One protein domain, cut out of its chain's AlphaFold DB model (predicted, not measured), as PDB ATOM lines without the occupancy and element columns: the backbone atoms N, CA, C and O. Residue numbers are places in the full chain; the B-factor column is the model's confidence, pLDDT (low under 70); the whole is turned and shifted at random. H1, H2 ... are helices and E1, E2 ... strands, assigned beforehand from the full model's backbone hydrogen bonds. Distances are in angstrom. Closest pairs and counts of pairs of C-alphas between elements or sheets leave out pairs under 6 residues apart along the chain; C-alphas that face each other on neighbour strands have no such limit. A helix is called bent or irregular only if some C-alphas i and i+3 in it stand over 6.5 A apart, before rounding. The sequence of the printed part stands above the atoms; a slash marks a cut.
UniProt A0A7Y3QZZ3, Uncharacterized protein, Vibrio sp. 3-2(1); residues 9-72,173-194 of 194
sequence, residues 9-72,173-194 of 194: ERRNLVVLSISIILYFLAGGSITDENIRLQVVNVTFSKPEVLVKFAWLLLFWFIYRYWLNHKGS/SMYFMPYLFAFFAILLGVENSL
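AT A GLANCE: This is residues 9 to 72 and 173 to 194 of the 194 residues of an uncharacterized protein of Vibrio sp. 3-2(1) (UniProt A0A7Y3QZZ3). Three helices make an elongated, loosely splayed bundle, with H1 and H3 running the same way and H2 against both, and a small hairpin of E1 and E2 caps the end where H2 begins. The 86 printed residues hold H1, E1, E2, H2 and H3 in that order, mostly helix, with one antiparallel sheet, E1 - E2. The whole is only just compact, close to loose, with a radius of gyration of the C-alphas of 14.4 A, and spans 45 by 26 by 18 A.

IN THESE COORDINATES: Find C-alpha 9 at (17.030, -22.609, -22.788); from there H1 runs through residues 9 to 25, 24.2 A. Strands E1, residues 35 to 37, and E2, residues 42 to 44, follow. H2, residues 47 to 69, begins at (24.186, 0.804, -13.353) and runs 33.2 A. H3, residues 173 to 192, runs 27.9 A to (36.880, -8.856, -11.699); it is only just irregular, with C-alphas 175 and 178 6.8 A apart.

HOW THE PARTS SIT: The helices form an up and down bundle, each running against the one before, with mostly aligned packing, but only just. H1 touches H3, closest at C-alphas 21 and 185, 5.1 A, at a shallow tilt of 33 degrees, only just short of steep. H2 touches H1 with residues 58 to 65 alone, closest at C-alphas 61 and 13, 5.3 A; their tilt of 38 degrees is only just steep. H3 touches H2 with residues 175 to 182 alone, closest at C-alphas 179 and 62, 7.3 A, at a shallow tilt of 22 degrees, opposite ways. In the hairpin, look at N 35 and O 44, 3.1 A, within hydrogen-bond range. Each O i to N i+4 pair is within range in H1 and H2, and 14 of 16 in H3.

THE WHOLE: C-alphas 33 and 71 are farthest apart, 44.8 A. Residues 73 to 172 are cut out, with 12.2 A between C-alphas 72 and 173. Residues 31 to 40 and 193 to 194 have pLDDT under 70.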
ATOM      1  N   GLU A   9      16.406 -22.718 -24.111       87.38
ATOM      2  CA  GLU A   9      17.030 -22.609 -22.788       87.38
ATOM      3  C   GLU A   9      18.549 -22.731 -22.872       87.38
ATOM      4  O   GLU A   9      19.266 -21.919 -22.284       87.38
ATOM      5  N   ARG A  10      19.038 -23.710 -23.642       87.62
ATOM      6  CA  ARG A  10      20.466 -23.897 -23.904       87.62
ATOM      7  C   ARG A  10      21.060 -22.652 -24.544       87.62
ATOM      8  O   ARG A  10      22.051 -22.117 -24.050       87.62
ATOM      9  N   ARG A  11      20.419 -22.162 -25.607       88.88
ATOM     10  CA  ARG A  11      20.860 -20.973 -26.336       88.88
ATOM     11  C   ARG A  11      20.929 -19.752 -25.428       88.88
ATOM     12  O   ARG A  11      21.932 -19.050 -25.450       88.88
ATOM     13  N   ASN A  12      19.893 -19.507 -24.629       92.12
ATOM     14  CA  ASN A  12      19.840 -18.346 -23.744       92.12
ATOM     15  C   ASN A  12      20.954 -18.386 -22.688       92.12
ATOM     16  O   ASN A  12      21.625 -17.377 -22.479       92.12
ATOM     17  N   LEU A  13      21.193 -19.553 -22.078       93.81
ATOM     18  CA  LEU A  13      22.269 -19.725 -21.103       93.81
ATOM     19  C   LEU A  13      23.648 -19.507 -21.737       93.81
ATOM     20  O   LEU A  13      24.464 -18.770 -21.189       93.81
ATOM     21  N   VAL A  14      23.896 -20.102 -22.906       92.69
ATOM     22  CA  VAL A  14      25.178 -19.979 -23.617       92.69
ATOM     23  C   VAL A  14      25.417 -18.542 -24.082       92.69
ATOM     24  O   VAL A  14      26.489 -17.999 -23.831       92.69
ATOM     25  N   VAL A  15      24.430 -17.894 -24.706       92.88
ATOM     26  CA  VAL A  15      24.556 -16.516 -25.209       92.88
ATOM     27  C   VAL A  15      24.815 -15.535 -24.071       92.88
ATOM     28  O   VAL A  15      25.711 -14.698 -24.187       92.88
ATOM     29  N   LEU A  16      24.080 -15.650 -22.960       93.94
ATOM     30  CA  LEU A  16      24.294 -14.782 -21.804       93.94
ATOM     31  C   LEU A  16      25.673 -15.027 -21.179       93.94
ATOM     32  O   LEU A  16      26.401 -14.072 -20.925       93.94
ATOM     33  N   SER A  17      26.064 -16.292 -20.999       94.12
ATOM     34  CA  SER A  17      27.372 -16.644 -20.430       94.12
ATOM     35  C   SER A  17      28.524 -16.124 -21.290       94.12
ATOM     36  O   SER A  17      29.435 -15.492 -20.769       94.12
ATOM     37  N   ILE A  18      28.464 -16.315 -22.613       93.00
ATOM     38  CA  ILE A  18      29.475 -15.795 -23.548       93.00
ATOM     39  C   ILE A  18      29.524 -14.266 -23.502       93.00
ATOM     40  O   ILE A  18      30.614 -13.705 -23.496       93.00
ATOM     41  N   SER A  19      28.376 -13.589 -23.426       92.44
ATOM     42  CA  SER A  19      28.330 -12.125 -23.315       92.44
ATOM     43  C   SER A  19      29.055 -11.621 -22.063       92.44
ATOM     44  O   SER A  19      29.827 -10.670 -22.147       92.44
ATOM     45  N   ILE A  20      28.859 -12.286 -20.918       91.75
ATOM     46  CA  ILE A  20      29.532 -11.950 -19.655       91.75
ATOM     47  C   ILE A  20      31.037 -12.243 -19.738       91.75
ATOM     48  O   ILE A  20      31.847 -11.399 -19.365       91.75
ATOM     49  N   ILE A  21      31.421 -13.408 -20.269       92.94
ATOM     50  CA  ILE A  21      32.832 -13.780 -20.462       92.94
ATOM     51  C   ILE A  21      33.537 -12.746 -21.344       92.94
ATOM     52  O   ILE A  21      34.598 -12.251 -20.980       92.94
ATOM     53  N   LEU A  22      32.942 -12.395 -22.488       91.06
ATOM     54  CA  LEU A  22      33.502 -11.406 -23.408       91.06
ATOM     55  C   LEU A  22      33.607 -10.027 -22.767       91.06
ATOM     56  O   LEU A  22      34.612  -9.358 -22.978       91.06
ATOM     57  N   TYR A  23      32.610  -9.614 -21.983       89.44
ATOM     58  CA  TYR A  23      32.657  -8.350 -21.253       89.44
ATOM     59  C   TYR A  23      33.896  -8.276 -20.352       89.44
ATOM     60  O   TYR A  23      34.663  -7.326 -20.466       89.44
ATOM     61  N   PHE A  24      34.148  -9.295 -19.524       89.50
ATOM     62  CA  PHE A  24      35.308  -9.291 -18.626       89.50
ATOM     63  C   PHE A  24      36.638  -9.470 -19.364       89.50
ATOM     64  O   PHE A  24      37.583  -8.731 -19.103       89.50
ATOM     65  N   LEU A  25      36.719 -10.383 -20.338       89.50
ATOM     66  CA  LEU A  25      37.948 -10.593 -21.113       89.50
ATOM     67  C   LEU A  25      38.331  -9.384 -21.977       89.50
ATOM     68  O   LEU A  25      39.513  -9.173 -22.236       89.50
ATOM     69  N   ALA A  26      37.357  -8.585 -22.415       88.81
ATOM     70  CA  ALA A  26      37.603  -7.344 -23.145       88.81
ATOM     71  C   ALA A  26      37.970  -6.160 -22.228       88.81
ATOM     72  O   ALA A  26      38.145  -5.050 -22.729       88.81
ATOM     73  N   GLY A  27      38.068  -6.367 -20.907       81.94
ATOM     74  CA  GLY A  27      38.312  -5.295 -19.941       81.94
ATOM     75  C   GLY A  27      37.121  -4.347 -19.787       81.94
ATOM     76  O   GLY A  27      37.302  -3.156 -19.546       81.94
ATOM     77  N   GLY A  28      35.899  -4.850 -19.980       80.56
ATOM     78  CA  GLY A  28      34.676  -4.073 -19.853       80.56
ATOM     79  C   GLY A  28      34.522  -3.495 -18.448       80.56
ATOM     80  O   GLY A  28      34.510  -4.220 -17.456       80.56
ATOM     81  N   SER A  29      34.353  -2.179 -18.374       79.38
ATOM     82  CA  SER A  29      34.076  -1.456 -17.135       79.38
ATOM     83  C   SER A  29      32.981  -0.424 -17.365       79.38
ATOM     84  O   SER A  29      32.919   0.198 -18.427       79.38
ATOM     85  N   ILE A  30      32.143  -0.197 -16.357       75.88
ATOM     86  CA  ILE A  30      31.151   0.877 -16.381       75.88
ATOM     87  C   ILE A  30      31.853   2.145 -15.878       75.88
ATOM     88  O   ILE A  30      32.018   2.319 -14.677       75.88
ATOM     89  N   THR A  31      32.327   2.991 -16.795       67.38
ATOM     90  CA  THR A  31      33.064   4.229 -16.471       67.38
ATOM     91  C   THR A  31      32.167   5.425 -16.160       67.38
ATOM     92  O   THR A  31      32.591   6.315 -15.433       67.38
ATOM     93  N   ASP A  32      30.940   5.448 -16.683       66.19
ATOM     94  CA  ASP A  32      30.006   6.562 -16.500       66.19
ATOM     95  C   ASP A  32      28.921   6.220 -15.470       66.19
ATOM     96  O   ASP A  32      28.398   5.103 -15.448       66.19
ATOM     97  N   GLU A  33      28.485   7.213 -14.684       64.44
ATOM     98  CA  GLU A  33      27.304   7.095 -13.803       64.44
ATOM     99  C   GLU A  33      26.022   6.751 -14.585       64.44
ATOM    100  O   GLU A  33      25.047   6.260 -14.015       64.44
ATOM    101  N   ASN A  34      26.025   6.991 -15.903       64.25
ATOM    102  CA  ASN A  34      24.901   6.741 -16.789       64.25
ATOM    103  C   ASN A  34      25.276   5.792 -17.934       64.25
ATOM    104  O   ASN A  34      26.106   6.121 -18.777       64.25
ATOM    105  N   ILE A  35      24.585   4.654 -18.042       68.38
ATOM    106  CA  ILE A  35      24.732   3.744 -19.190       68.38
ATOM    107  C   ILE A  35      23.787   4.191 -20.307       68.38
ATOM    108  O   ILE A  35      22.580   4.301 -20.083       68.38
ATOM    109  N   ARG A  36      24.311   4.408 -21.520       63.19
ATOM    110  CA  ARG A  36      23.515   4.696 -22.727       63.19
ATOM    111  C   ARG A  36      23.424   3.468 -23.627       63.19
ATOM    112  O   ARG A  36      24.419   3.055 -24.218       63.19
ATOM    113  N   LEU A  37      22.223   2.920 -23.805       64.06
ATOM    114  CA  LEU A  37      21.972   1.939 -24.865       64.06
ATOM    115  C   LEU A  37      21.788   2.673 -26.197       64.06
ATOM    116  O   LEU A  37      20.728   3.250 -26.447       64.06
ATOM    117  N   GLN A  38      22.801   2.618 -27.068       61.19
ATOM    118  CA  GLN A  38      22.786   3.285 -28.382       61.19
ATOM    119  C   GLN A  38      21.598   2.870 -29.266       61.19
ATOM    120  O   GLN A  38      21.129   3.666 -30.070       61.19
ATOM    121  N   VAL A  39      21.080   1.652 -29.088       65.00
ATOM    122  CA  VAL A  39      19.993   1.105 -29.917       65.00
ATOM    123  C   VAL A  39      18.619   1.688 -29.560       65.00
ATOM    124  O   VAL A  39      17.741   1.723 -30.414       65.00
ATOM    125  N   VAL A  40      18.410   2.155 -28.320       64.88
ATOM    126  CA  VAL A  40      17.071   2.567 -27.836       64.88
ATOM    127  C   VAL A  40      17.058   3.992 -27.257       64.88
ATOM    128  O   VAL A  40      16.025   4.456 -26.795       64.88
ATOM    129  N   ASN A  41      18.178   4.724 -27.298       70.50
ATOM    130  CA  ASN A  41      18.328   6.046 -26.666       70.50
ATOM    131  C   ASN A  41      17.798   6.078 -25.215       70.50
ATOM    132  O   ASN A  41      17.094   6.997 -24.802       70.50
ATOM    133  N   VAL A  42      18.110   5.029 -24.448       74.00
ATOM    134  CA  VAL A  42      17.760   4.917 -23.026       74.00
ATOM    135  C   VAL A  42      19.011   5.165 -22.195       74.00
ATOM    136  O   VAL A  42      20.055   4.551 -22.438       74.00
ATOM    137  N   THR A  43      18.892   6.053 -21.210       76.00
ATOM    138  CA  THR A  43      19.903   6.325 -20.183       76.00
ATOM    139  C   THR A  43      19.502   5.663 -18.871       76.00
ATOM    140  O   THR A  43      18.413   5.927 -18.358       76.00
ATOM    141  N   PHE A  44      20.380   4.848 -18.294       78.88
ATOM    142  CA  PHE A  44      20.169   4.257 -16.973       78.88
ATOM    143  C   PHE A  44      20.979   5.002 -15.925       78.88
ATOM    144  O   PHE A  44      22.196   5.046 -16.036       78.88
ATOM    145  N   SER A  45      20.311   5.504 -14.888       82.62
ATOM    146  CA  SER A  45      20.927   6.237 -13.772       82.62
ATOM    147  C   SER A  45      21.435   5.350 -12.629       82.62
ATOM    148  O   SER A  45      22.017   5.847 -11.672       82.62
ATOM    149  N   LYS A  46      21.165   4.038 -12.675       84.44
ATOM    150  CA  LYS A  46      21.563   3.067 -11.639       84.44
ATOM    151  C   LYS A  46      22.210   1.829 -12.273       84.44
ATOM    152  O   LYS A  46      21.548   0.791 -12.377       84.44
ATOM    153  N   PRO A  47      23.482   1.913 -12.702       81.88
ATOM    154  CA  PRO A  47      24.186   0.804 -13.353       81.88
ATOM    155  C   PRO A  47      24.260  -0.463 -12.487       81.88
ATOM    156  O   PRO A  47      24.147  -1.574 -12.999       81.88
ATOM    157  N   GLU A  48      24.340  -0.320 -11.164       84.81
ATOM    158  CA  GLU A  48      24.363  -1.454 -10.228       84.81
ATOM    159  C   GLU A  48      23.139  -2.374 -10.350       84.81
ATOM    160  O   GLU A  48      23.237  -3.589 -10.165       84.81
ATOM    161  N   VAL A  49      21.967  -1.811 -10.663       87.19
ATOM    162  CA  VAL A  49      20.729  -2.585 -10.816       87.19
ATOM    163  C   VAL A  49      20.806  -3.470 -12.058       87.19
ATOM    164  O   VAL A  49      20.357  -4.613 -12.012       87.19
ATOM    165  N   LEU A  50      21.425  -2.984 -13.138       85.38
ATOM    166  CA  LEU A  50      21.652  -3.766 -14.358       85.38
ATOM    167  C   LEU A  50      22.591  -4.942 -14.099       85.38
ATOM    168  O   LEU A  50      22.302  -6.050 -14.545       85.38
ATOM    169  N   VAL A  51      23.663  -4.726 -13.333       87.25
ATOM    170  CA  VAL A  51      24.597  -5.798 -12.956       87.25
ATOM    171  C   VAL A  51      23.876  -6.876 -12.142       87.25
ATOM    172  O   VAL A  51      23.930  -8.055 -12.491       87.25
ATOM    173  N   LYS A  52      23.120  -6.487 -11.106       90.00
ATOM    174  CA  LYS A  52      22.320  -7.428 -10.298       90.00
ATOM    175  C   LYS A  52      21.291  -8.180 -11.146       90.00
ATOM    176  O   LYS A  52      21.107  -9.381 -10.965       90.00
ATOM    177  N   PHE A  53      20.645  -7.494 -12.088       91.44
ATOM    178  CA  PHE A  53      19.675  -8.097 -12.997       91.44
ATOM    179  C   PHE A  53      20.320  -9.099 -13.967       91.44
ATOM    180  O   PHE A  53      19.760 -10.171 -14.190       91.44
ATOM    181  N   ALA A  54      21.511  -8.806 -14.495       91.06
ATOM    182  CA  ALA A  54      22.257  -9.728 -15.350       91.06
ATOM    183  C   ALA A  54      22.624 -11.023 -14.607       91.06
ATOM    184  O   ALA A  54      22.408 -12.116 -15.136       91.06
ATOM    185  N   TRP A  55      23.088 -10.919 -13.357       93.94
ATOM    186  CA  TRP A  55      23.339 -12.088 -12.507       93.94
ATOM    187  C   TRP A  55      22.061 -12.871 -12.205       93.94
ATOM    188  O   TRP A  55      22.051 -14.096 -12.326       93.94
ATOM    189  N   LEU A  56      20.964 -12.183 -11.870       95.75
ATOM    190  CA  LEU A  56      19.662 -12.816 -11.650       95.75
ATOM    191  C   LEU A  56      19.213 -13.611 -12.886       95.75
ATOM    192  O   LEU A  56      18.776 -14.755 -12.756       95.75
ATOM    193  N   LEU A  57      19.357 -13.033 -14.082       94.00
ATOM    194  CA  LEU A  57      19.058 -13.712 -15.342       94.00
ATOM    195  C   LEU A  57      19.961 -14.923 -15.578       94.00
ATOM    196  O   LEU A  57      19.466 -15.958 -16.023       94.00
ATOM    197  N   LEU A  58      21.253 -14.828 -15.254       94.56
ATOM    198  CA  LEU A  58      22.175 -15.957 -15.371       94.56
ATOM    199  C   LEU A  58      21.715 -17.124 -14.491       94.56
ATOM    200  O   LEU A  58      21.536 -18.232 -14.995       94.56
ATOM    201  N   PHE A  59      21.438 -16.874 -13.209       95.62
ATOM    202  CA  PHE A  59      20.933 -17.906 -12.298       95.62
ATOM    203  C   PHE A  59      19.581 -18.469 -12.743       95.62
ATOM    204  O   PHE A  59      19.368 -19.682 -12.695       95.62
ATOM    205  N   TRP A  60      18.685 -17.614 -13.236       95.38
ATOM    206  CA  TRP A  60      17.405 -18.042 -13.788       95.38
ATOM    207  C   TRP A  60      17.577 -18.978 -14.992       95.38
ATOM    208  O   TRP A  60      16.925 -20.022 -15.059       95.38
ATOM    209  N   PHE A  61      18.478 -18.661 -15.926       94.38
ATOM    210  CA  PHE A  61      18.752 -19.516 -17.081       94.38
ATOM    211  C   PHE A  61      19.444 -20.825 -16.699       94.38
ATOM    212  O   PHE A  61      19.074 -21.861 -17.252       94.38
ATOM    213  N   ILE A  62      20.353 -20.826 -15.717       93.50
ATOM    214  CA  ILE A  62      20.922 -22.064 -15.154       93.50
ATOM    215  C   ILE A  62      19.801 -22.955 -14.606       93.50
ATOM    216  O   ILE A  62      19.727 -24.142 -14.935       93.50
ATOM    217  N   TYR A  63      18.902 -22.382 -13.802       93.88
ATOM    218  CA  TYR A  63      17.788 -23.105 -13.193       93.88
ATOM    219  C   TYR A  63      16.820 -23.673 -14.239       93.88
ATOM    220  O   TYR A  63      16.479 -24.857 -14.195       93.88
ATOM    221  N   ARG A  64      16.406 -22.861 -15.218       92.38
ATOM    222  CA  ARG A  64      15.512 -23.295 -16.305       92.38
ATOM    223  C   ARG A  64      16.146 -24.377 -17.170       92.38
ATOM    224  O   ARG A  64      15.474 -25.353 -17.504       92.38
ATOM    225  N   TYR A  65      17.430 -24.234 -17.493       91.62
ATOM    226  CA  TYR A  65      18.168 -25.244 -18.242       91.62
ATOM    227  C   TYR A  65      18.207 -26.575 -17.482       91.62
ATOM    228  O   TYR A  65      17.881 -27.616 -18.055       91.62
ATOM    229  N   TRP A  66      18.498 -26.534 -16.177       90.19
ATOM    230  CA  TRP A  66      18.478 -27.712 -15.310       90.19
ATOM    231  C   TRP A  66      17.115 -28.397 -15.254       90.19
ATOM    232  O   TRP A  66      17.052 -29.614 -15.421       90.19
ATOM    233  N   LEU A  67      16.034 -27.636 -15.070       89.44
ATOM    234  CA  LEU A  67      14.680 -28.185 -14.990       89.44
ATOM    235  C   LEU A  67      14.304 -28.951 -16.270       89.44
ATOM    236  O   LEU A  67      13.801 -30.070 -16.190       89.44
ATOM    237  N   ASN A  68      14.601 -28.376 -17.438       86.56
ATOM    238  CA  ASN A  68      14.189 -28.932 -18.730       86.56
ATOM    239  C   ASN A  68      15.092 -30.064 -19.240       86.56
ATOM    240  O   ASN A  68      14.669 -30.838 -20.094       86.56
ATOM    241  N   HIS A  69      16.321 -30.182 -18.732       83.88
ATOM    242  CA  HIS A  69      17.283 -31.188 -19.198       83.88
ATOM    243  C   HIS A  69      17.650 -32.211 -18.119       83.88
ATOM    244  O   HIS A  69      18.580 -33.003 -18.289       83.88
ATOM    245  N   LYS A  70      16.948 -32.234 -16.984       80.12
ATOM    246  CA  LYS A  70      17.248 -33.169 -15.898       80.12
ATOM    247  C   LYS A  70      17.161 -34.618 -16.395       80.12
ATOM    248  O   LYS A  70      16.087 -35.130 -16.673       80.12
ATOM    249  N   GLY A  71      18.313 -35.283 -16.472       72.12
ATOM    250  CA  GLY A  71      18.417 -36.688 -16.875       72.12
ATOM    251  C   GLY A  71      18.400 -36.958 -18.384       72.12
ATOM    252  O   GLY A  71      18.657 -38.097 -18.759       72.12
ATOM    253  N   SER A  72      18.197 -35.952 -19.245       75.50
ATOM    254  CA  SER A  72      18.128 -36.147 -20.706       75.50
ATOM    255  C   SER A  72      19.451 -36.615 -21.322       75.50
ATOM    256  O   SER A  72      19.464 -37.321 -22.329       75.50
ATOM    257  N   SER A 173      28.569 -33.710 -24.311       77.75
ATOM    258  CA  SER A 173      29.136 -32.371 -24.501       77.75
ATOM    259  C   SER A 173      28.055 -31.288 -24.589       77.75
ATOM    260  O   SER A 173      28.113 -30.304 -23.854       77.75
ATOM    261  N   MET A 174      26.999 -31.486 -25.380       80.25
ATOM    262  CA  MET A 174      25.889 -30.533 -25.503       80.25
ATOM    263  C   MET A 174      25.120 -30.303 -24.200       80.25
ATOM    264  O   MET A 174      24.490 -29.252 -24.055       80.25
ATOM    265  N   TYR A 175      25.136 -31.273 -23.284       84.50
ATOM    266  CA  TYR A 175      24.505 -31.147 -21.976       84.50
ATOM    267  C   TYR A 175      25.368 -30.362 -20.981       84.50
ATOM    268  O   TYR A 175      24.865 -29.516 -20.244       84.50
ATOM    269  N   PHE A 176      26.676 -30.627 -20.946       86.56
ATOM    270  CA  PHE A 176      27.563 -30.039 -19.939       86.56
ATOM    271  C   PHE A 176      28.174 -28.693 -20.349       86.56
ATOM    272  O   PHE A 176      28.453 -27.871 -19.478       86.56
ATOM    273  N   MET A 177      28.343 -28.422 -21.647       88.44
ATOM    274  CA  MET A 177      28.939 -27.167 -22.131       88.44
ATOM    275  C   MET A 177      28.232 -25.896 -21.622       88.44
ATOM    276  O   MET A 177      28.929 -24.978 -21.195       88.44
ATOM    277  N   PRO A 178      26.887 -25.806 -21.578       90.94
ATOM    278  CA  PRO A 178      26.209 -24.621 -21.048       90.94
ATOM    279  C   PRO A 178      26.543 -24.334 -19.580       90.94
ATOM    280  O   PRO A 178      26.734 -23.178 -19.209       90.94
ATOM    281  N   TYR A 179      26.673 -25.379 -18.754       92.44
ATOM    282  CA  TYR A 179      27.101 -25.234 -17.362       92.44
ATOM    283  C   TYR A 179      28.559 -24.797 -17.252       92.44
ATOM    284  O   TYR A 179      28.877 -23.971 -16.403       92.44
ATOM    285  N   LEU A 180      29.431 -25.317 -18.118       92.81
ATOM    286  CA  LEU A 180      30.837 -24.926 -18.173       92.81
ATOM    287  C   LEU A 180      30.982 -23.429 -18.495       92.81
ATOM    288  O   LEU A 180      31.700 -22.718 -17.798       92.81
ATOM    289  N   PHE A 181      30.254 -22.929 -19.498       93.75
ATOM    290  CA  PHE A 181      30.241 -21.499 -19.820       93.75
ATOM    291  C   PHE A 181      29.697 -20.653 -18.671       93.75
ATOM    292  O   PHE A 181      30.293 -19.634 -18.334       93.75
ATOM    293  N   ALA A 182      28.599 -21.079 -18.044       94.12
ATOM    294  CA  ALA A 182      28.039 -20.369 -16.900       94.12
ATOM    295  C   ALA A 182      29.022 -20.322 -15.720       94.12
ATOM    296  O   ALA A 182      29.178 -19.284 -15.085       94.12
ATOM    297  N   PHE A 183      29.729 -21.425 -15.460       95.44
ATOM    298  CA  PHE A 183      30.767 -21.498 -14.436       95.44
ATOM    299  C   PHE A 183      31.921 -20.532 -14.724       95.44
ATOM    300  O   PHE A 183      32.302 -19.771 -13.839       95.44
ATOM    301  N   PHE A 184      32.432 -20.494 -15.959       94.19
ATOM    302  CA  PHE A 184      33.473 -19.535 -16.343       94.19
ATOM    303  C   PHE A 184      33.007 -18.081 -16.245       94.19
ATOM    304  O   PHE A 184      33.767 -17.233 -15.787       94.19
ATOM    305  N   ALA A 185      31.759 -17.792 -16.625       92.88
ATOM    306  CA  ALA A 185      31.178 -16.462 -16.475       92.88
ATOM    307  C   ALA A 185      31.127 -16.028 -14.999       92.88
ATOM    308  O   ALA A 185      31.476 -14.893 -14.683       92.88
ATOM    309  N   ILE A 186      30.740 -16.938 -14.097       94.44
ATOM    310  CA  ILE A 186      30.744 -16.695 -12.648       94.44
ATOM    311  C   ILE A 186      32.169 -16.465 -12.144       94.44
ATOM    312  O   ILE A 186      32.399 -15.490 -11.438       94.44
ATOM    313  N   LEU A 187      33.116 -17.328 -12.517       94.25
ATOM    314  CA  LEU A 187      34.503 -17.252 -12.054       94.25
ATOM    315  C   LEU A 187      35.159 -15.925 -12.451       94.25
ATOM    316  O   LEU A 187      35.634 -15.203 -11.579       94.25
ATOM    317  N   LEU A 188      35.084 -15.555 -13.733       91.31
ATOM    318  CA  LEU A 188      35.597 -14.270 -14.215       91.31
ATOM    319  C   LEU A 188      34.881 -13.088 -13.560       91.31
ATOM    320  O   LEU A 188      35.515 -12.092 -13.227       91.31
ATOM    321  N   GLY A 189      33.567 -13.192 -13.364       88.00
ATOM    322  CA  GLY A 189      32.807 -12.136 -12.716       88.00
ATOM    323  C   GLY A 189      33.204 -11.922 -11.263       88.00
ATOM    324  O   GLY A 189      33.311 -10.778 -10.842       88.00
ATOM    325  N   VAL A 190      33.471 -12.989 -10.510       88.50
ATOM    326  CA  VAL A 190      33.960 -12.887  -9.127       88.50
ATOM    327  C   VAL A 190      35.372 -12.303  -9.088       88.50
ATOM    328  O   VAL A 190      35.616 -11.411  -8.283       88.50
ATOM    329  N   GLU A 191      36.274 -12.749  -9.966       88.56
ATOM    330  CA  GLU A 191      37.655 -12.245 -10.027       88.56
ATOM    331  C   GLU A 191      37.741 -10.754 -10.372       88.56
ATOM    332  O   GLU A 191      38.587 -10.062  -9.826       88.56
ATOM    333  N   ASN A 192      36.868 -10.255 -11.253       80.81
ATOM    334  CA  ASN A 192      36.880  -8.856 -11.699       80.81
ATOM    335  C   ASN A 192      35.942  -7.936 -10.893       80.81
ATOM    336  O   ASN A 192      35.858  -6.745 -11.185       80.81
ATOM    337  N   SER A 193      35.192  -8.478  -9.927       67.00
ATOM    338  CA  SER A 193      34.361  -7.688  -8.998       67.00
ATOM    339  C   SER A 193      35.045  -7.436  -7.646       67.00
ATOM    340  O   SER A 193      34.469  -6.740  -6.809       67.00
ATOM    341  N   LEU A 194      36.224  -8.030  -7.430       48.22
ATOM    342  CA  LEU A 194      37.145  -7.795  -6.310       48.22
ATOM    343  C   LEU A 194      38.234  -6.804  -6.731       48.22
ATOM    344  O   LEU A 194      38.643  -6.011  -5.855       48.22
TER     345      LEU A 194